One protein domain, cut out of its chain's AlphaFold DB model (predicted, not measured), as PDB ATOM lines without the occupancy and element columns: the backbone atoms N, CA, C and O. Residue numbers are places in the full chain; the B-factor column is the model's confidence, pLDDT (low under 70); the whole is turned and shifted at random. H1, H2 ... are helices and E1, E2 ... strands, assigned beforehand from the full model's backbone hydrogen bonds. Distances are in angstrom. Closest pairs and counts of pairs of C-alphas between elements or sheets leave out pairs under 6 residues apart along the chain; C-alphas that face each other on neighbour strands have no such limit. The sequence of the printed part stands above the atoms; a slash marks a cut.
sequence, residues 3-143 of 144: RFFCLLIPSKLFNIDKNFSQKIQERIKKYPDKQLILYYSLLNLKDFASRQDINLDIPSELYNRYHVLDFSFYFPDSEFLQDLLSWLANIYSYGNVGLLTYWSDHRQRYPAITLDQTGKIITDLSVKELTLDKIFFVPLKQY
ATOM      1  N   ARG A   3     -17.464-101.900 242.842       86.38
ATOM      2  CA  ARG A   3     -18.374-102.594 241.930       86.38
ATOM      3  C   ARG A   3     -18.819-101.607 240.860       86.38
ATOM      4  O   ARG A   3     -19.140-100.468 241.185       86.38
ATOM      5  N   PHE A   4     -18.847-102.071 239.623       90.31
ATOM      6  CA  PHE A   4     -19.188-101.288 238.447       90.31
ATOM      7  C   PHE A   4     -20.408-101.879 237.754       90.31
ATOM      8  O   PHE A   4     -20.732-103.057 237.953       90.31
ATOM      9  N   PHE A   5     -21.071-101.064 236.938       90.88
ATOM     10  CA  PHE A   5     -22.188-101.489 236.105       90.88
ATOM     11  C   PHE A   5     -22.070-100.932 234.690       90.88
ATOM     12  O   PHE A   5     -21.825 -99.742 234.487       90.88
ATOM     13  N   CYS A   6     -22.304-101.793 233.704       92.50
ATOM     14  CA  CYS A   6     -22.374-101.379 232.316       92.50
ATOM     15  C   CYS A   6     -23.452-102.130 231.527       92.50
ATOM     16  O   CYS A   6     -23.868-103.245 231.861       92.50
ATOM     17  N   LEU A   7     -23.889-101.482 230.449       94.62
ATOM     18  CA  LEU A   7     -24.796-102.026 229.448       94.62
ATOM     19  C   LEU A   7     -24.029-102.299 228.157       94.62
ATOM     20  O   LEU A   7     -23.379-101.409 227.611       94.62
ATOM     21  N   LEU A   8     -24.154-103.509 227.621       95.81
ATOM     22  CA  LEU A   8     -23.656-103.858 226.296       95.81
ATOM     23  C   LEU A   8     -24.782-103.646 225.282       95.81
ATOM     24  O   LEU A   8     -25.690-104.468 225.163       95.81
ATOM     25  N   ILE A   9     -24.724-102.553 224.530       96.19
ATOM     26  CA  ILE A   9     -25.732-102.185 223.534       96.19
ATOM     27  C   ILE A   9     -25.319-102.664 222.132       96.19
ATOM     28  O   ILE A   9     -24.143-102.562 221.773       96.19
ATOM     29  N   PRO A  10     -26.242-103.180 221.299       96.31
ATOM     30  CA  PRO A  10     -25.911-103.609 219.942       96.31
ATOM     31  C   PRO A  10     -25.281-102.498 219.094       96.31
ATOM     32  O   PRO A  10     -25.903-101.462 218.857       96.31
ATOM     33  N   SER A  11     -24.110-102.754 218.505       95.62
ATOM     34  CA  SER A  11     -23.446-101.828 217.567       95.62
ATOM     35  C   SER A  11     -24.321-101.479 216.361       95.62
ATOM     36  O   SER A  11     -24.168-100.423 215.759       95.62
ATOM     37  N   LYS A  12     -25.283-102.344 216.016       95.56
ATOM     38  CA  LYS A  12     -26.238-102.107 214.927       95.56
ATOM     39  C   LYS A  12     -27.061-100.826 215.120       95.56
ATOM     40  O   LYS A  12     -27.435-100.221 214.122       95.56
ATOM     41  N   LEU A  13     -27.291-100.382 216.358       94.31
ATOM     42  CA  LEU A  13     -27.988 -99.125 216.654       94.31
ATOM     43  C   LEU A  13     -27.260 -97.902 216.070       94.31
ATOM     44  O   LEU A  13     -27.903 -97.027 215.498       94.31
ATOM     45  N   PHE A  14     -25.926 -97.899 216.106       93.81
ATOM     46  CA  PHE A  14     -25.086 -96.839 215.532       93.81
ATOM     47  C   PHE A  14     -25.118 -96.824 213.998       93.81
ATOM     48  O   PHE A  14     -24.877 -95.792 213.380       93.81
ATOM     49  N   ASN A  15     -25.440 -97.964 213.378       92.69
ATOM     50  CA  ASN A  15     -25.626 -98.058 211.929       92.69
ATOM     51  C   ASN A  15     -27.035 -97.626 211.502       92.69
ATOM     52  O   ASN A  15     -27.200 -97.099 210.404       92.69
ATOM     53  N   ILE A  16     -28.043 -97.867 212.348       93.81
ATOM     54  CA  ILE A  16     -29.429 -97.434 212.117       93.81
ATOM     55  C   ILE A  16     -29.529 -95.909 212.234       93.81
ATOM     56  O   ILE A  16     -30.210 -95.272 211.431       93.81
ATOM     57  N   ASP A  17     -28.831 -95.321 213.205       91.81
ATOM     58  CA  ASP A  17     -28.885 -93.892 213.488       91.81
ATOM     59  C   ASP A  17     -27.478 -93.301 213.645       91.81
ATOM     60  O   ASP A  17     -26.782 -93.530 214.633       91.81
ATOM     61  N   LYS A  18     -27.065 -92.479 212.673       90.69
ATOM     62  CA  LYS A  18     -25.740 -91.832 212.666       90.69
ATOM     63  C   LYS A  18     -25.519 -90.893 213.857       90.69
ATOM     64  O   LYS A  18     -24.376 -90.656 214.235       90.69
ATOM     65  N   ASN A  19     -26.596 -90.380 214.454       93.56
ATOM     66  CA  ASN A  19     -26.544 -89.485 215.608       93.56
ATOM     67  C   ASN A  19     -26.800 -90.233 216.924       93.56
ATOM     68  O   ASN A  19     -27.004 -89.602 217.961       93.56
ATOM     69  N   PHE A  20     -26.789 -91.571 216.911       93.69
ATOM     70  CA  PHE A  20     -27.123 -92.393 218.071       93.69
ATOM     71  C   PHE A  20     -26.272 -92.061 219.302       93.69
ATOM     72  O   PHE A  20     -26.818 -91.880 220.389       93.69
ATOM     73  N   SER A  21     -24.958 -91.872 219.121       92.06
ATOM     74  CA  SER A  21     -24.066 -91.439 220.201       92.06
ATOM     75  C   SER A  21     -24.555 -90.136 220.830       92.06
ATOM     76  O   SER A  21     -24.741 -90.089 222.038       92.06
ATOM     77  N   GLN A  22     -24.835 -89.103 220.028       92.94
ATOM     78  CA  GLN A  22     -25.316 -87.807 220.526       92.94
ATOM     79  C   GLN A  22     -26.656 -87.943 221.258       92.94
ATOM     80  O   GLN A  22     -26.822 -87.387 222.341       92.94
ATOM     81  N   LYS A  23     -27.582 -88.747 220.725       94.00
ATOM     82  CA  LYS A  23     -28.892 -88.992 221.345       94.00
ATOM     83  C   LYS A  23     -28.789 -89.689 222.702       94.00
ATOM     84  O   LYS A  23     -29.535 -89.325 223.609       94.00
ATOM     85  N   ILE A  24     -27.855 -90.634 222.873       92.12
ATOM     86  CA  ILE A  24     -27.556 -91.214 224.195       92.12
ATOM     87  C   ILE A  24     -27.114 -90.110 225.154       92.12
ATOM     88  O   ILE A  24     -27.660 -89.999 226.251       92.12
ATOM     89  N   GLN A  25     -26.161 -89.271 224.740       90.50
ATOM     90  CA  GLN A  25     -25.643 -88.199 225.596       90.50
ATOM     91  C   GLN A  25     -26.747 -87.214 225.999       90.50
ATOM     92  O   GLN A  25     -26.819 -86.803 227.154       90.50
ATOM     93  N   GLU A  26     -27.618 -86.835 225.063       90.81
ATOM     94  CA  GLU A  26     -28.766 -85.968 225.335       90.81
ATOM     95  C   GLU A  26     -29.756 -86.605 226.306       90.81
ATOM     96  O   GLU A  26     -30.247 -85.921 227.202       90.81
ATOM     97  N   ARG A  27     -30.045 -87.903 226.156       89.38
ATOM     98  CA  ARG A  27     -30.952 -88.620 227.060       89.38
ATOM     99  C   ARG A  27     -30.377 -88.703 228.472       89.38
ATOM    100  O   ARG A  27     -31.079 -88.359 229.415       89.38
ATOM    101  N   ILE A  28     -29.091 -89.036 228.608       89.06
ATOM    102  CA  ILE A  28     -28.387 -89.032 229.901       89.06
ATOM    103  C   ILE A  28     -28.439 -87.637 230.545       89.06
ATOM    104  O   ILE A  28     -28.740 -87.518 231.726       89.06
ATOM    105  N   LYS A  29     -28.216 -86.569 229.768       87.00
ATOM    106  CA  LYS A  29     -28.260 -85.178 230.265       87.00
ATOM    107  C   LYS A  29     -29.646 -84.707 230.701       87.00
ATOM    108  O   LYS A  29     -29.732 -83.778 231.499       87.00
ATOM    109  N   LYS A  30     -30.716 -85.277 230.140       85.81
ATOM    110  CA  LYS A  30     -32.101 -84.945 230.513       85.81
ATOM    111  C   LYS A  30     -32.505 -85.563 231.847       85.81
ATOM    112  O   LYS A  30     -33.486 -85.110 232.430       85.81
ATOM    113  N   TYR A  31     -31.772 -86.570 232.317       83.88
ATOM    114  CA  TYR A  31     -32.064 -87.192 233.593       83.88
ATOM    115  C   TYR A  31     -31.616 -86.282 234.751       83.88
ATOM    116  O   TYR A  31     -30.530 -85.701 234.685       83.88
ATOM    117  N   PRO A  32     -32.433 -86.116 235.808       78.00
ATOM    118  CA  PRO A  32     -32.141 -85.177 236.893       78.00
ATOM    119  C   PRO A  32     -30.908 -85.552 237.731       78.00
ATOM    120  O   PRO A  32     -30.361 -84.691 238.427       78.00
ATOM    121  N   ASP A  33     -30.446 -86.804 237.667       79.31
ATOM    122  CA  ASP A  33     -29.267 -87.245 238.408       79.31
ATOM    123  C   ASP A  33     -27.962 -86.757 237.757       79.31
ATOM    124  O   ASP A  33     -27.484 -87.272 236.745       79.31
ATOM    125  N   LYS A  34     -27.338 -85.764 238.394       71.69
ATOM    126  CA  LYS A  34     -26.063 -85.187 237.950       71.69
ATOM    127  C   LYS A  34     -24.900 -86.184 237.984       71.69
ATOM    128  O   LYS A  34     -23.915 -85.954 237.282       71.69
ATOM    129  N   GLN A  35     -24.979 -87.260 238.771       73.19
ATOM    130  CA  GLN A  35     -23.915 -88.266 238.847       73.19
ATOM    131  C   GLN A  35     -23.821 -89.091 237.561       73.19
ATOM    132  O   GLN A  35     -22.710 -89.368 237.110       73.19
ATOM    133  N   LEU A  36     -24.950 -89.384 236.904       74.44
ATOM    134  CA  LEU A  36     -24.971 -90.070 235.603       74.44
ATOM    135  C   LEU A  36     -24.093 -89.366 234.569       74.44
ATOM    136  O   LEU A  36     -23.349 -90.010 233.838       74.44
ATOM    137  N   ILE A  37     -24.162 -88.034 234.528       70.38
ATOM    138  CA  ILE A  37     -23.448 -87.204 233.551       70.38
ATOM    139  C   ILE A  37     -21.932 -87.237 233.787       70.38
ATOM    140  O   ILE A  37     -21.165 -87.108 232.834       70.38
ATOM    141  N   LEU A  38     -21.497 -87.406 235.037       73.06
ATOM    142  CA  LEU A  38     -20.086 -87.355 235.422       73.06
ATOM    143  C   LEU A  38     -19.347 -88.679 235.205       73.06
ATOM    144  O   LEU A  38     -18.127 -88.661 235.052       73.06
ATOM    145  N   TYR A  39     -20.062 -89.807 235.201       79.44
ATOM    146  CA  TYR A  39     -19.439 -91.124 235.358       79.44
ATOM    147  C   TYR A  39     -19.733 -92.125 234.240       79.44
ATOM    148  O   TYR A  39     -19.324 -93.281 234.354       79.44
ATOM    149  N   TYR A  40     -20.378 -91.711 233.145       89.56
ATOM    150  CA  TYR A  40     -20.581 -92.603 232.005       89.56
ATOM    151  C   TYR A  40     -19.483 -92.490 230.937       89.56
ATOM    152  O   TYR A  40     -18.943 -91.418 230.659       89.56
ATOM    153  N   SER A  41     -19.210 -93.608 230.272       92.19
ATOM    154  CA  SER A  41     -18.405 -93.680 229.057       92.19
ATOM    155  C   SER A  41     -19.091 -94.573 228.027       92.19
ATOM    156  O   SER A  41     -19.793 -95.519 228.377       92.19
ATOM    157  N   LEU A  42     -18.905 -94.256 226.746       94.88
ATOM    158  CA  LEU A  42     -19.417 -95.054 225.637       94.88
ATOM    159  C   LEU A  42     -18.244 -95.524 224.783       94.88
ATOM    160  O   LEU A  42     -17.573 -94.708 224.154       94.88
ATOM    161  N   LEU A  43     -18.001 -96.829 224.776       95.38
ATOM    162  CA  LEU A  43     -16.876 -97.462 224.089       95.38
ATOM    163  C   LEU A  43     -17.365 -98.588 223.188       95.38
ATOM    164  O   LEU A  43     -18.444 -99.129 223.403       95.38
ATOM    165  N   ASN A  44     -16.569 -99.006 222.207       94.88
ATOM    166  CA  ASN A  44     -16.783-100.334 221.634       94.88
ATOM    167  C   ASN A  44     -16.325-101.410 222.656       94.88
ATOM    168  O   ASN A  44     -15.528-101.129 223.558       94.88
ATOM    169  N   LEU A  45     -16.833-102.643 222.548       96.00
ATOM    170  CA  LEU A  45     -16.498-103.703 223.512       96.00
ATOM    171  C   LEU A  45     -15.010-104.083 223.494       96.00
ATOM    172  O   LEU A  45     -14.464-104.494 224.515       96.00
ATOM    173  N   LYS A  46     -14.339-103.917 222.351       95.25
ATOM    174  CA  LYS A  46     -12.903-104.184 222.203       95.25
ATOM    175  C   LYS A  46     -12.048-103.211 223.024       95.25
ATOM    176  O   LYS A  46     -11.134-103.640 223.719       95.25
ATOM    177  N   ASP A  47     -12.372-101.926 222.978       95.69
ATOM    178  CA  ASP A  47     -11.690-100.862 223.710       95.69
ATOM    179  C   ASP A  47     -11.942-101.023 225.207       95.69
ATOM    180  O   ASP A  47     -11.007-100.927 225.999       95.69
ATOM    181  N   PHE A  48     -13.175-101.363 225.600       94.44
ATOM    182  CA  PHE A  48     -13.493-101.719 226.983       94.44
ATOM    183  C   PHE A  48     -12.643-102.897 227.484       94.44
ATOM    184  O   PHE A  48     -12.054-102.812 228.557       94.44
ATOM    185  N   ALA A  49     -12.509-103.960 226.688       92.38
ATOM    186  CA  ALA A  49     -11.711-105.134 227.044       92.38
ATOM    187  C   ALA A  49     -10.197-104.885 227.068       92.38
ATOM    188  O   ALA A  49      -9.465-105.634 227.704       92.38
ATOM    189  N   SER A  50      -9.718-103.844 226.382       91.94
ATOM    190  CA  SER A  50      -8.301-103.463 226.398       91.94
ATOM    191  C   SER A  50      -7.877-102.712 227.664       91.94
ATOM    192  O   SER A  50      -6.685-102.471 227.871       91.94
ATOM    193  N   ARG A  51      -8.835-102.313 228.510       90.50
ATOM    194  CA  ARG A  51      -8.543-101.622 229.764       90.50
ATOM    195  C   ARG A  51      -7.834-102.570 230.737       90.50
ATOM    196  O   ARG A  51      -8.239-103.711 230.916       90.50
ATOM    197  N   GLN A  52      -6.785-102.075 231.398       87.62
ATOM    198  CA  GLN A  52      -5.943-102.878 232.303       87.62
ATOM    199  C   GLN A  52      -6.706-103.461 233.499       87.62
ATOM    200  O   GLN A  52      -6.259-104.418 234.125       87.62
ATOM    201  N   ASP A  53      -7.822-102.836 233.853       86.88
ATOM    202  CA  ASP A  53      -8.669-103.183 234.977       86.88
ATOM    203  C   ASP A  53      -9.830-104.120 234.598       86.88
ATOM    204  O   ASP A  53     -10.661-104.413 235.452       86.88
ATOM    205  N   ILE A  54      -9.870-104.610 233.352       89.44
ATOM    206  CA  ILE A  54     -10.911-105.494 232.818       89.44
ATOM    207  C   ILE A  54     -10.298-106.838 232.414       89.44
ATOM    208  O   ILE A  54      -9.341-106.898 231.648       89.44
ATOM    209  N   ASN A  55     -10.880-107.934 232.901       91.00
ATOM    210  CA  ASN A  55     -10.493-109.297 232.538       91.00
ATOM    211  C   ASN A  55     -11.652-109.973 231.799       91.00
ATOM    212  O   ASN A  55     -12.472-110.639 232.422       91.00
ATOM    213  N   LEU A  56     -11.779-109.732 230.494       91.88
ATOM    214  CA  LEU A  56     -12.907-110.221 229.700       91.88
ATOM    215  C   LEU A  56     -12.563-111.539 228.993       91.88
ATOM    216  O   LEU A  56     -11.674-111.578 228.148       91.88
ATOM    217  N   ASP A  57     -13.315-112.595 229.299       92.94
ATOM    218  CA  ASP A  57     -13.182-113.932 228.714       92.94
ATOM    219  C   ASP A  57     -14.491-114.323 228.009       92.94
ATOM    220  O   ASP A  57     -15.370-115.000 228.553       92.94
ATOM    221  N   ILE A  58     -14.664-113.796 226.794       92.19
ATOM    222  CA  ILE A  58     -15.847-114.025 225.954       92.19
ATOM    223  C   ILE A  58     -15.454-114.311 224.496       92.19
ATOM    224  O   ILE A  58     -14.363-113.924 224.064       92.19
ATOM    225  N   PRO A  59     -16.355-114.920 223.698       93.25
ATOM    226  CA  PRO A  59     -16.107-115.189 222.286       93.25
ATOM    227  C   PRO A  59     -15.772-113.932 221.483       93.25
ATOM    228  O   PRO A  59     -16.395-112.874 221.637       93.25
ATOM    229  N   SER A  60     -14.801-114.061 220.580       90.88
ATOM    230  CA  SER A  60     -14.253-112.918 219.853       90.88
ATOM    231  C   SER A  60     -15.239-112.292 218.863       90.88
ATOM    232  O   SER A  60     -15.117-111.108 218.533       90.88
ATOM    233  N   GLU A  61     -16.274-113.024 218.439       92.25
ATOM    234  CA  GLU A  61     -17.300-112.484 217.544       92.25
ATOM    235  C   GLU A  61     -18.153-111.401 218.220       92.25
ATOM    236  O   GLU A  61     -18.809-110.614 217.531       92.25
ATOM    237  N   LEU A  62     -18.162-111.328 219.557       93.31
ATOM    238  CA  LEU A  62     -18.941-110.331 220.294       93.31
ATOM    239  C   LEU A  62     -18.297-108.940 220.279       93.31
ATOM    240  O   LEU A  62     -19.032-107.952 220.322       93.31
ATOM    241  N   TYR A  63     -16.970-108.837 220.145       92.88
ATOM    242  CA  TYR A  63     -16.235-107.567 220.260       92.88
ATOM    243  C   TYR A  63     -16.730-106.474 219.308       92.88
ATOM    244  O   TYR A  63     -16.811-105.311 219.691       92.88
ATOM    245  N   ASN A  64     -17.104-106.842 218.081       92.50
ATOM    246  CA  ASN A  64     -17.595-105.885 217.083       92.50
ATOM    247  C   ASN A  64     -19.124-105.728 217.107       92.50
ATOM    248  O   ASN A  64     -19.677-104.821 216.481       92.50
ATOM    249  N   ARG A  65     -19.831-106.611 217.819       94.75
ATOM    250  CA  ARG A  65     -21.300-106.639 217.855       94.75
ATOM    251  C   ARG A  65     -21.890-105.718 218.909       94.75
ATOM    252  O   ARG A  65     -23.069-105.384 218.787       94.75
ATOM    253  N   TYR A  66     -21.094-105.306 219.892       97.12
ATOM    254  CA  TYR A  66     -21.557-104.497 221.011       97.12
ATOM    255  C   TYR A  66     -20.671-103.282 221.274       97.12
ATOM    256  O   TYR A  66     -19.449-103.317 221.127       97.12
ATOM    257  N   HIS A  67     -21.329-102.216 221.712       96.81
ATOM    258  CA  HIS A  67     -20.725-101.107 222.434       96.81
ATOM    259  C   HIS A  67     -21.045-101.250 223.919       96.81
ATOM    260  O   HIS A  67     -22.053-101.850 224.281       96.81
ATOM    261  N   VAL A  68     -20.196-100.700 224.773       96.56
ATOM    262  CA  VAL A  68     -20.356-100.670 226.222       96.56
ATOM    263  C   VAL A  68     -20.695 -99.248 226.634       96.56
ATOM    264  O   VAL A  68     -19.901 -98.332 226.416       96.56
ATOM    265  N   LEU A  69     -21.870 -99.078 227.228       95.44
ATOM    266  CA  LEU A  69     -22.224 -97.911 228.018       95.44
ATOM    267  C   LEU A  69     -21.885 -98.226 229.477       95.44
ATOM    268  O   LEU A  69     -22.620 -98.943 230.154       95.44
ATOM    269  N   ASP A  70     -20.728 -97.757 229.920       93.00
ATOM    270  CA  ASP A  70     -20.169 -98.022 231.243       93.00
ATOM    271  C   ASP A  70     -20.441 -96.845 232.174       93.00
ATOM    272  O   ASP A  70     -20.004 -95.737 231.878       93.00
ATOM    273  N   PHE A  71     -21.152 -97.091 233.277       89.81
ATOM    274  CA  PHE A  71     -21.534 -96.089 234.277       89.81
ATOM    275  C   PHE A  71     -20.523 -95.975 235.427       89.81
ATOM    276  O   PHE A  71     -20.793 -95.352 236.456       89.81
ATOM    277  N   SER A  72     -19.333 -96.550 235.257       86.62
ATOM    278  CA  SER A  72     -18.293 -96.583 236.273       86.62
ATOM    279  C   SER A  72     -18.832 -97.186 237.587       86.62
ATOM    280  O   SER A  72     -19.479 -98.232 237.587       86.62
ATOM    281  N   PHE A  73     -18.584 -96.523 238.719       81.94
ATOM    282  CA  PHE A  73     -19.055 -96.916 240.049       81.94
ATOM    283  C   PHE A  73     -20.489 -96.460 240.357       81.94
ATOM    284  O   PHE A  73     -20.990 -96.710 241.456       81.94
ATOM    285  N   TYR A  74     -21.129 -95.742 239.431       82.31
ATOM    286  CA  TYR A  74     -22.493 -95.276 239.601       82.31
ATOM    287  C   TYR A  74     -23.471 -96.336 239.092       82.31
ATOM    288  O   TYR A  74     -23.309 -96.906 238.016       82.31
ATOM    289  N   PHE A  75     -24.507 -96.587 239.885       86.06
ATOM    290  CA  PHE A  75     -25.568 -97.525 239.561       86.06
ATOM    291  C   PHE A  75     -26.825 -96.731 239.228       86.06
ATOM    292  O   PHE A  75     -27.428 -96.180 240.152       86.06
ATOM    293  N   PRO A  76     -27.213 -96.655 237.944       84.88
ATOM    294  CA  PRO A  76     -28.427 -95.955 237.565       84.88
ATOM    295  C   PRO A  76     -29.655 -96.558 238.234       84.88
ATOM    296  O   PRO A  76     -29.715 -97.768 238.471       84.88
ATOM    297  N   ASP A  77     -30.624 -95.702 238.543       84.88
ATOM    298  CA  ASP A  77     -31.905 -96.152 239.067       84.88
ATOM    299  C   ASP A  77     -32.679 -96.982 238.022       84.88
ATOM    300  O   ASP A  77     -32.391 -96.987 236.819       84.88
ATOM    301  N   SER A  78     -33.655 -97.749 238.504       83.94
ATOM    302  CA  SER A  78     -34.437 -98.638 237.647       83.94
ATOM    303  C   SER A  78     -35.297 -97.874 236.640       83.94
ATOM    304  O   SER A  78     -35.507 -98.374 235.539       83.94
ATOM    305  N   GLU A  79     -35.766 -96.671 236.985       85.94
ATOM    306  CA  GLU A  79     -36.579 -95.826 236.103       85.94
ATOM    307  C   GLU A  79     -35.781 -95.373 234.875       85.94
ATOM    308  O   GLU A  79     -36.229 -95.579 233.744       85.94
ATOM    309  N   PHE A  80     -34.565 -94.858 235.074       87.81
ATOM    310  CA  PHE A  80     -33.662 -94.503 233.984       87.81
ATOM    311  C   PHE A  80     -33.320 -95.710 233.114       87.81
ATOM    312  O   PHE A  80     -33.359 -95.617 231.885       87.81
ATOM    313  N   LEU A  81     -32.972 -96.849 233.729       88.69
ATOM    314  CA  LEU A  81     -32.628 -98.056 232.972       88.69
ATOM    315  C   LEU A  81     -33.809 -98.540 232.134       88.69
ATOM    316  O   LEU A  81     -33.613 -98.888 230.970       88.69
ATOM    317  N   GLN A  82     -35.020 -98.520 232.688       89.44
ATOM    318  CA  GLN A  82     -36.225 -98.912 231.969       89.44
ATOM    319  C   GLN A  82     -36.508 -97.965 230.795       89.44
ATOM    320  O   GLN A  82     -36.688 -98.442 229.675       89.44
ATOM    321  N   ASP A  83     -36.479 -96.641 231.003       91.56
ATOM    322  CA  ASP A  83     -36.663 -95.655 229.922       91.56
ATOM    323  C   ASP A  83     -35.611 -95.822 228.816       91.56
ATOM    324  O   ASP A  83     -35.938 -95.844 227.623       91.56
ATOM    325  N   LEU A  84     -34.344 -95.998 229.202       92.94
ATOM    326  CA  LEU A  84     -33.254 -96.213 228.260       92.94
ATOM    327  C   LEU A  84     -33.489 -97.485 227.438       92.94
ATOM    328  O   LEU A  84     -33.399 -97.438 226.212       92.94
ATOM    329  N   LEU A  85     -33.819 -98.606 228.080       93.44
ATOM    330  CA  LEU A  85     -34.048 -99.884 227.404       93.44
ATOM    331  C   LEU A  85     -35.277 -99.855 226.495       93.44
ATOM    332  O   LEU A  85     -35.190-100.336 225.363       93.44
ATOM    333  N   SER A  86     -36.374 -99.233 226.926       94.12
ATOM    334  CA  SER A  86     -37.554 -99.013 226.086       94.12
ATOM    335  C   SER A  86     -37.227 -98.152 224.866       94.12
ATOM    336  O   SER A  86     -37.628 -98.463 223.742       94.12
ATOM    337  N   TRP A  87     -36.425 -97.100 225.034       95.25
ATOM    338  CA  TRP A  87     -35.951 -96.299 223.906       95.25
ATOM    339  C   TRP A  87     -35.071 -97.101 222.936       95.25
ATOM    340  O   TRP A  87     -35.260 -97.001 221.722       95.25
ATOM    341  N   LEU A  88     -34.156 -97.934 223.441       95.38
ATOM    342  CA  LEU A  88     -33.346 -98.830 222.606       95.38
ATOM    343  C   LEU A  88     -34.218 -99.839 221.845       95.38
ATOM    344  O   LEU A  88     -34.002-100.069 220.651       95.38
ATOM    345  N   ALA A  89     -35.223-100.410 222.512       94.69
ATOM    346  CA  ALA A  89     -36.154-101.373 221.930       94.69
ATOM    347  C   ALA A  89     -36.999-100.764 220.802       94.69
ATOM    348  O   ALA A  89     -37.225-101.423 219.785       94.69
ATOM    349  N   ASN A  90     -37.376 -99.489 220.925       95.12
ATOM    350  CA  ASN A  90     -38.079 -98.744 219.876       95.12
ATOM    351  C   ASN A  90     -37.240 -98.539 218.603       95.12
ATOM    352  O   ASN A  90     -37.799 -98.393 217.518       95.12
ATOM    353  N   ILE A  91     -35.906 -98.543 218.706       94.19
ATOM    354  CA  ILE A  91     -35.004 -98.416 217.548       94.19
ATOM    355  C   ILE A  91     -34.666 -99.796 216.969       94.19
ATOM    356  O   ILE A  91     -34.622 -99.970 215.749       94.19
ATOM    357  N   TYR A  92     -34.401-100.788 217.827       94.69
ATOM    358  CA  TYR A  92     -33.980-102.125 217.407       94.69
ATOM    359  C   TYR A  92     -34.496-103.239 218.334       94.69
ATOM    360  O   TYR A  92     -33.751-103.839 219.110       94.69
ATOM    361  N   SER A  93     -35.778-103.571 218.194       93.38
ATOM    362  CA  SER A  93     -36.487-104.556 219.027       93.38
ATOM    363  C   SER A  93     -35.931-105.983 218.971       93.38
ATOM    364  O   SER A  93     -36.002-106.716 219.953       93.38
ATOM    365  N   TYR A  94     -35.362-106.393 217.835       91.94
ATOM    366  CA  TYR A  94     -34.844-107.752 217.621       91.94
ATOM    367  C   TYR A  94     -33.440-107.984 218.208       91.94
ATOM    368  O   TYR A  94     -32.865-109.059 218.030       91.94
ATOM    369  N   GLY A  95     -32.841-106.969 218.836       91.19
ATOM    370  CA  GLY A  95     -31.537-107.077 219.483       91.19
ATOM    371  C   GLY A  95     -31.607-107.671 220.886       91.19
ATOM    372  O   GLY A  95     -32.658-107.688 221.518       91.19
ATOM    373  N   ASN A  96     -30.448-108.090 221.390       92.25
ATOM    374  CA  ASN A  96     -30.243-108.342 222.812       92.25
ATOM    375  C   ASN A  96     -29.369-107.230 223.387       92.25
ATOM    376  O   ASN A  96     -28.481-106.740 222.694       92.25
ATOM    377  N   VAL A  97     -29.587-106.861 224.639       93.50
ATOM    378  CA  VAL A  97     -28.681-106.007 225.417       93.50
ATOM    379  C   VAL A  97     -27.982-106.879 226.454       93.50
ATOM    380  O   VAL A  97     -28.591-107.804 226.986       93.50
ATOM    381  N   GLY A  98     -26.700-106.638 226.705       92.81
ATOM    382  CA  GLY A  98     -25.979-107.297 227.792       92.81
ATOM    383  C   GLY A  98     -26.026-106.458 229.064       92.81
ATOM    384  O   GLY A  98     -25.833-105.247 229.009       92.81
ATOM    385  N   LEU A  99     -26.252-107.098 230.202       92.06
ATOM    386  CA  LEU A  99     -26.149-106.510 231.533       92.06
ATOM    387  C   LEU A  99     -24.894-107.070 232.195       92.06
ATOM    388  O   LEU A  99     -24.695-108.288 232.193       92.06
ATOM    389  N   LEU A 100     -24.059-106.198 232.754       92.06
ATOM    390  CA  LEU A 100     -22.832-106.605 233.426       92.06
ATOM    391  C   LEU A 100     -22.628-105.784 234.697       92.06
ATOM    392  O   LEU A 100     -22.582-104.556 234.662       92.06
ATOM    393  N   THR A 101     -22.443-106.484 235.815       91.06
ATOM    394  CA  THR A 101     -21.783-105.910 236.992       91.06
ATOM    395  C   THR A 101     -20.445-106.585 237.184       91.06
ATOM    396  O   THR A 101     -20.368-107.803 237.056       91.06
ATOM    397  N   TYR A 102     -19.400-105.824 237.489       90.56
ATOM    398  CA  TYR A 102     -18.046-106.364 237.592       90.56
ATOM    399  C   TYR A 102     -17.229-105.645 238.665       90.56
ATOM    400  O   TYR A 102     -17.584-104.541 239.093       90.56
ATOM    401  N   TRP A 103     -16.146-106.270 239.120       88.81
ATOM    402  CA  TRP A 103     -15.163-105.594 239.970       88.81
ATOM    403  C   TRP A 103     -14.105-104.869 239.144       88.81
ATOM    404  O   TRP A 103     -13.506-105.457 238.249       88.81
ATOM    405  N   SER A 104     -13.807-103.624 239.532       82.50
ATOM    406  CA  SER A 104     -12.589-102.914 239.133       82.50
ATOM    407  C   SER A 104     -11.864-102.283 240.353       82.50
ATOM    408  O   SER A 104     -12.432-102.017 241.414       82.50
ATOM    409  N   ASP A 105     -10.545-102.205 240.248       73.19
ATOM    410  CA  ASP A 105      -9.441-101.964 241.183       73.19
ATOM    411  C   ASP A 105      -8.095-101.985 240.422       73.19
ATOM    412  O   ASP A 105      -7.557-103.041 240.088       73.19
ATOM    413  N   HIS A 106      -7.467-100.829 240.249       64.19
ATOM    414  CA  HIS A 106      -6.178-100.652 239.562       64.19
ATOM    415  C   HIS A 106      -5.040-101.657 239.905       64.19
ATOM    416  O   HIS A 106      -4.027-101.687 239.210       64.19
ATOM    417  N   ARG A 107      -5.180-102.487 240.946       59.78
ATOM    418  CA  ARG A 107      -4.290-103.587 241.356       59.78
ATOM    419  C   ARG A 107      -4.467-104.941 240.625       59.78
ATOM    420  O   ARG A 107      -3.820-105.902 241.037       59.78
ATOM    421  N   GLN A 108      -5.283-105.043 239.567       59.72
ATOM    422  CA  GLN A 108      -5.301-106.171 238.596       59.72
ATOM    423  C   GLN A 108      -5.666-107.576 239.137       59.72
ATOM    424  O   GLN A 108      -5.263-108.590 238.568       59.72
ATOM    425  N   ARG A 109      -6.428-107.692 240.231       56.38
ATOM    426  CA  ARG A 109      -6.866-109.001 240.763       56.38
ATOM    427  C   ARG A 109      -8.368-109.176 240.617       56.38
ATOM    428  O   ARG A 109      -9.091-108.992 241.591       56.38
ATOM    429  N   TYR A 110      -8.826-109.546 239.425       74.81
ATOM    430  CA  TYR A 110     -10.254-109.763 239.183       74.81
ATOM    431  C   TYR A 110     -10.530-111.114 238.554       74.81
ATOM    432  O   TYR A 110      -9.749-111.573 237.711       74.81
ATOM    433  N   PRO A 111     -11.651-111.739 238.934       84.75
ATOM    434  CA  PRO A 111     -12.162-112.894 238.217       84.75
ATOM    435  C   PRO A 111     -12.443-112.543 236.749       84.75
ATOM    436  O   PRO A 111     -12.661-111.387 236.389       84.75
ATOM    437  N   ALA A 112     -12.411-113.566 235.899       90.06
ATOM    438  CA  ALA A 112     -12.745-113.412 234.494       90.06
ATOM    439  C   ALA A 112     -14.239-113.101 234.330       90.06
ATOM    440  O   ALA A 112     -15.102-113.846 234.807       90.06
ATOM    441  N   ILE A 113     -14.531-112.019 233.615       93.06
ATOM    442  CA  ILE A 113     -15.868-111.661 233.171       93.06
ATOM    443  C   ILE A 113     -16.240-112.607 232.038       93.06
ATOM    444  O   ILE A 113     -15.618-112.595 230.977       93.06
ATOM    445  N   THR A 114     -17.265-113.416 232.262       93.56
ATOM    446  CA  THR A 114     -17.672-114.489 231.345       93.56
ATOM    447  C   THR A 114     -19.146-114.360 230.987       93.56
ATOM    448  O   THR A 114     -19.902-113.629 231.627       93.56
ATOM    449  N   LEU A 115     -19.588-115.070 229.953       91.12
ATOM    450  CA  LEU A 115     -21.015-115.153 229.652       91.12
ATOM    451  C   LEU A 115     -21.738-115.948 230.739       91.12
ATOM    452  O   LEU A 115     -21.239-116.979 231.208       91.12
ATOM    453  N   ASP A 116     -22.924-115.487 231.125       86.00
ATOM    454  CA  ASP A 116     -23.802-116.321 231.925       86.00
ATOM    455  C   ASP A 116     -24.323-117.500 231.093       86.00
ATOM    456  O   ASP A 116     -24.780-117.339 229.961       86.00
ATOM    457  N   GLN A 117     -24.238-118.698 231.665       76.00
ATOM    458  CA  GLN A 117     -24.710-119.944 231.049       76.00
ATOM    459  C   GLN A 117     -25.967-120.482 231.741       76.00
ATOM    460  O   GLN A 117     -26.493-121.518 231.344       76.00
ATOM    461  N   THR A 118     -26.445-119.804 232.789       67.19
ATOM    462  CA  THR A 118     -27.526-120.316 233.641       67.19
ATOM    463  C   THR A 118     -28.910-120.115 233.036       67.19
ATOM    464  O   THR A 118     -29.874-120.692 233.531       67.19
ATOM    465  N   GLY A 119     -29.024-119.328 231.957       61.44
ATOM    466  CA  GLY A 119     -30.294-119.091 231.267       61.44
ATOM    467  C   GLY A 119     -31.323-118.372 232.142       61.44
ATOM    468  O   GLY A 119     -32.522-118.465 231.881       61.44
ATOM    469  N   LYS A 120     -30.871-117.682 233.198       66.88
ATOM    470  CA  LYS A 120     -31.744-116.931 234.099       66.88
ATOM    471  C   LYS A 120     -32.473-115.833 233.334       66.88
ATOM    472  O   LYS A 120     -31.856-114.999 232.674       66.88
ATOM    473  N   ILE A 121     -33.793-115.822 233.477       65.19
ATOM    474  CA  ILE A 121     -34.635-114.721 233.022       65.19
ATOM    475  C   ILE A 121     -34.508-113.612 234.063       65.19
ATOM    476  O   ILE A 121     -34.902-113.796 235.213       65.19
ATOM    477  N   ILE A 122     -33.935-112.481 233.665       65.75
ATOM    478  CA  ILE A 122     -33.850-111.290 234.510       65.75
ATOM    479  C   ILE A 122     -35.109-110.467 234.257       65.75
ATOM    480  O   ILE A 122     -35.263-109.873 233.189       65.75
ATOM    481  N   THR A 123     -36.017-110.476 235.229       64.31
ATOM    482  CA  THR A 123     -37.264-109.696 235.198       64.31
ATOM    483  C   THR A 123     -37.146-108.366 235.931       64.31
ATOM    484  O   THR A 123     -37.915-107.456 235.645       64.31
ATOM    485  N   ASP A 124     -36.191-108.247 236.854       66.75
ATOM    486  CA  ASP A 124     -35.866-107.012 237.560       66.75
ATOM    487  C   ASP A 124     -34.447-106.566 237.183       66.75
ATOM    488  O   ASP A 124     -33.485-107.328 237.246       66.75
ATOM    489  N   LEU A 125     -34.316-105.309 236.760       67.44
ATOM    490  CA  LEU A 125     -33.037-104.684 236.419       67.44
ATOM    491  C   LEU A 125     -32.256-104.239 237.659       67.44
ATOM    492  O   LEU A 125     -31.219-103.581 237.532       67.44
ATOM    493  N   SER A 126     -32.735-104.561 238.863       66.94
ATOM    494  CA  SER A 126     -32.037-104.198 240.081       66.94
ATOM    495  C   SER A 126     -30.647-104.840 240.137       66.94
ATOM    496  O   SER A 126     -30.424-106.043 239.995       66.94
ATOM    497  N   VAL A 127     -29.660-103.993 240.412       63.53
ATOM    498  CA  VAL A 127     -28.233-104.332 240.537       63.53
ATOM    499  C   VAL A 127     -27.975-105.458 241.547       63.53
ATOM    500  O   VAL A 127     -26.944-106.135 241.502       63.53
ATOM    501  N   LYS A 128     -28.898-105.665 242.489       66.69
ATOM    502  CA  LYS A 128     -28.810-106.721 243.501       66.69
ATOM    503  C   LYS A 128     -29.014-108.119 242.912       66.69
ATOM    504  O   LYS A 128     -28.480-109.065 243.481       66.69
ATOM    505  N   GLU A 129     -29.716-108.241 241.789       71.69
ATOM    506  CA  GLU A 129     -30.017-109.531 241.157       71.69
ATOM    507  C   GLU A 129     -29.001-109.939 240.082       71.69
ATOM    508  O   GLU A 129     -28.876-111.120 239.750       71.69
ATOM    509  N   LEU A 130     -28.212-108.984 239.579       78.75
ATOM    510  CA  LEU A 130     -27.163-109.262 238.603       78.75
ATOM    511  C   LEU A 130     -26.006-110.020 239.249       78.75
ATOM    512  O   LEU A 130     -25.377-109.545 240.199       78.75
ATOM    513  N   THR A 131     -25.697-111.194 238.692       85.38
ATOM    514  CA  THR A 131     -24.512-111.946 239.110       85.38
ATOM    515  C   THR A 131     -23.266-111.189 238.672       85.38
ATOM    516  O   THR A 131     -23.165-110.685 237.555       85.38
ATOM    517  N   LEU A 132     -22.330-111.084 239.598       89.38
ATOM    518  CA  LEU A 132     -21.081-110.375 239.414       89.38
ATOM    519  C   LEU A 132     -20.157-111.120 238.441       89.38
ATOM    520  O   LEU A 132     -20.112-112.350 238.450       89.38
ATOM    521  N   ASP A 133     -19.445-110.365 237.606       91.06
ATOM    522  CA  ASP A 133     -18.500-110.844 236.590       91.06
ATOM    523  C   ASP A 133     -19.143-111.803 235.564       91.06
ATOM    524  O   ASP A 133     -18.490-112.635 234.928       91.06
ATOM    525  N   LYS A 134     -20.462-111.670 235.384       91.88
ATOM    526  CA  LYS A 134     -21.257-112.404 234.402       91.88
ATOM    527  C   LYS A 134     -22.016-111.438 233.506       91.88
ATOM    528  O   LYS A 134     -22.680-110.522 233.990       91.88
ATOM    529  N   ILE A 135     -21.920-111.657 232.197       91.94
ATOM    530  CA  ILE A 135     -22.699-110.924 231.198       91.94
ATOM    531  C   ILE A 135     -23.991-111.684 230.931       91.94
ATOM    532  O   ILE A 135     -23.963-112.830 230.475       91.94
ATOM    533  N   PHE A 136     -25.115-111.009 231.147       90.62
ATOM    534  CA  PHE A 136     -26.446-111.530 230.862       90.62
ATOM    535  C   PHE A 136     -27.032-110.844 229.641       90.62
ATOM    536  O   PHE A 136     -27.256-109.637 229.668       90.62
ATOM    537  N   PHE A 137     -27.307-111.599 228.581       90.31
ATOM    538  CA  PHE A 137     -28.002-111.057 227.417       90.31
ATOM    539  C   PHE A 137     -29.510-111.210 227.567       90.31
ATOM    540  O   PHE A 137     -30.013-112.321 227.717       90.31
ATOM    541  N   VAL A 138     -30.221-110.091 227.469       89.69
ATOM    542  CA  VAL A 138     -31.681-110.036 227.546       89.69
ATOM    543  C   VAL A 138     -32.269-109.425 226.268       89.69
ATOM    544  O   VAL A 138     -31.674-108.499 225.703       89.69
ATOM    545  N   PRO A 139     -33.403-109.937 225.760       91.56
ATOM    546  CA  PRO A 139     -33.991-109.456 224.514       91.56
ATOM    547  C   PRO A 139     -34.597-108.065 224.689       91.56
ATOM    548  O   PRO A 139     -35.413-107.850 225.576       91.56
ATOM    549  N   LEU A 140     -34.276-107.123 223.796       92.31
ATOM    550  CA  LEU A 140     -34.821-105.760 223.855       92.31
ATOM    551  C   LEU A 140     -36.345-105.729 223.690       92.31
ATOM    552  O   LEU A 140     -37.009-104.879 224.271       92.31
ATOM    553  N   LYS A 141     -36.913-106.685 222.945       92.69
ATOM    554  CA  LYS A 141     -38.360-106.798 222.712       92.69
ATOM    555  C   LYS A 141     -39.198-106.846 223.998       92.69
ATOM    556  O   LYS A 141     -40.370-106.498 223.943       92.69
ATOM    557  N   GLN A 142     -38.631-107.267 225.130       89.56
ATOM    558  CA  GLN A 142     -39.365-107.324 226.399       89.56
ATOM    559  C   GLN A 142     -39.600-105.948 227.049       89.56
ATOM    560  O   GLN A 142     -40.336-105.869 228.024       89.56
ATOM    561  N   TYR A 143     -38.977-104.887 226.524       89.19
ATOM    562  CA  TYR A 143     -39.067-103.519 227.047       89.19
ATOM    563  C   TYR A 143     -39.927-102.585 226.174       89.19
ATOM    564  O   TYR A 143     -39.835-101.367 226.327       89.19
TER     565      TYR A 143
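AT A GLANCE: This is residues 3 to 143 of the 144 residues of an uncharacterized protein of Gloeothece citriformis (strain PCC 7424) (UniProt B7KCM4). A strongly twisted sheet of five strands runs through the middle of a rounded body, with H2 and H5 side by side along one side of it and the short H4, followed by the loop of residues 50 to 65, on the other. H1 and H3 make corners with the two ends of H2, and H6 packs on H5. The 141 printed residues hold six named helices and five named strands, in the order E1 H1 H2 H3 E2 H4 E3 H5 E4 E5 H6; the sheet E2 E3 E1 E4 E5 is antiparallel throughout, and the class is mixed, helices and strands. The whole is compact, with a radius of gyration of the C-alphas of 14.2 A and spans of 37 by 31 by 28 A.

HOW THE PARTS SIT: E1, residues 3 to 10, is an inner strand between E3, residues 66 to 70, and E4, residues 96 to 104; N 7 and O 69 are 2.9 A apart and N 4 and O 102 2.8 A, within hydrogen-bond range. Edge strand E2, residues 41 to 44, is antiparallel to E3, with N 43 and O 68 at 2.9 A. E4 forms a hairpin with edge strand E5, residues 134 to 139, with N 99 and O 136 at 2.8 A. H1, residues 12 to 16, only grazes the sheet. It only just touches H2, residues 20 to 30, with 3 pairs of C-alphas within 8 A, only at the corner; C-alphas 14 and 20 are closest, 5.5 A. H2 touches H3, residues 34 to 39, only at the corner, closest at C-alphas 29 and 37, 6.2 A. H4, residues 45 to 49, is on the sheet at a height of 7.2 A. H5, residues 78 to 91, only grazes the sheet and is near H2, with 10 pairs of C-alphas within 10 A. E3, H5 and E4 form a split strand-helix-strand unit, two strands running the same way with E1 between them, and its crossover is right-handed. H6, residues 140 to 143, touches H5, closest at C-alphas 143 and 86, 4.8 A. Every O i to N i+4 pair is within range in H1, H2, H4 and H5, against 1 of 2 in H3; H6 is too short for one.

IN THESE COORDINATES: E1 begins at C-alpha 3 (-18.374, -102.594, 241.930) and is 23.3 A long. H2 measures 15.3 A, H5 20.1 A, E4 24.6 A and E5 16.4 A. H6 ends at C-alpha 143 (-39.067, -103.519, 227.047).

THE WHOLE: The C-alphas of Asn 90 and Arg 107 are farthest apart, 40.3 A. The printed part has no cut. The links H4 to E3 and E4 to E5 are long; in the latter, residues 114 to 115 pair parallel with residues 134 to 135 of E5. Mean pLDDT of the printed part is 87.0, and residues 106 to 109 and 118 to 128 are under 70.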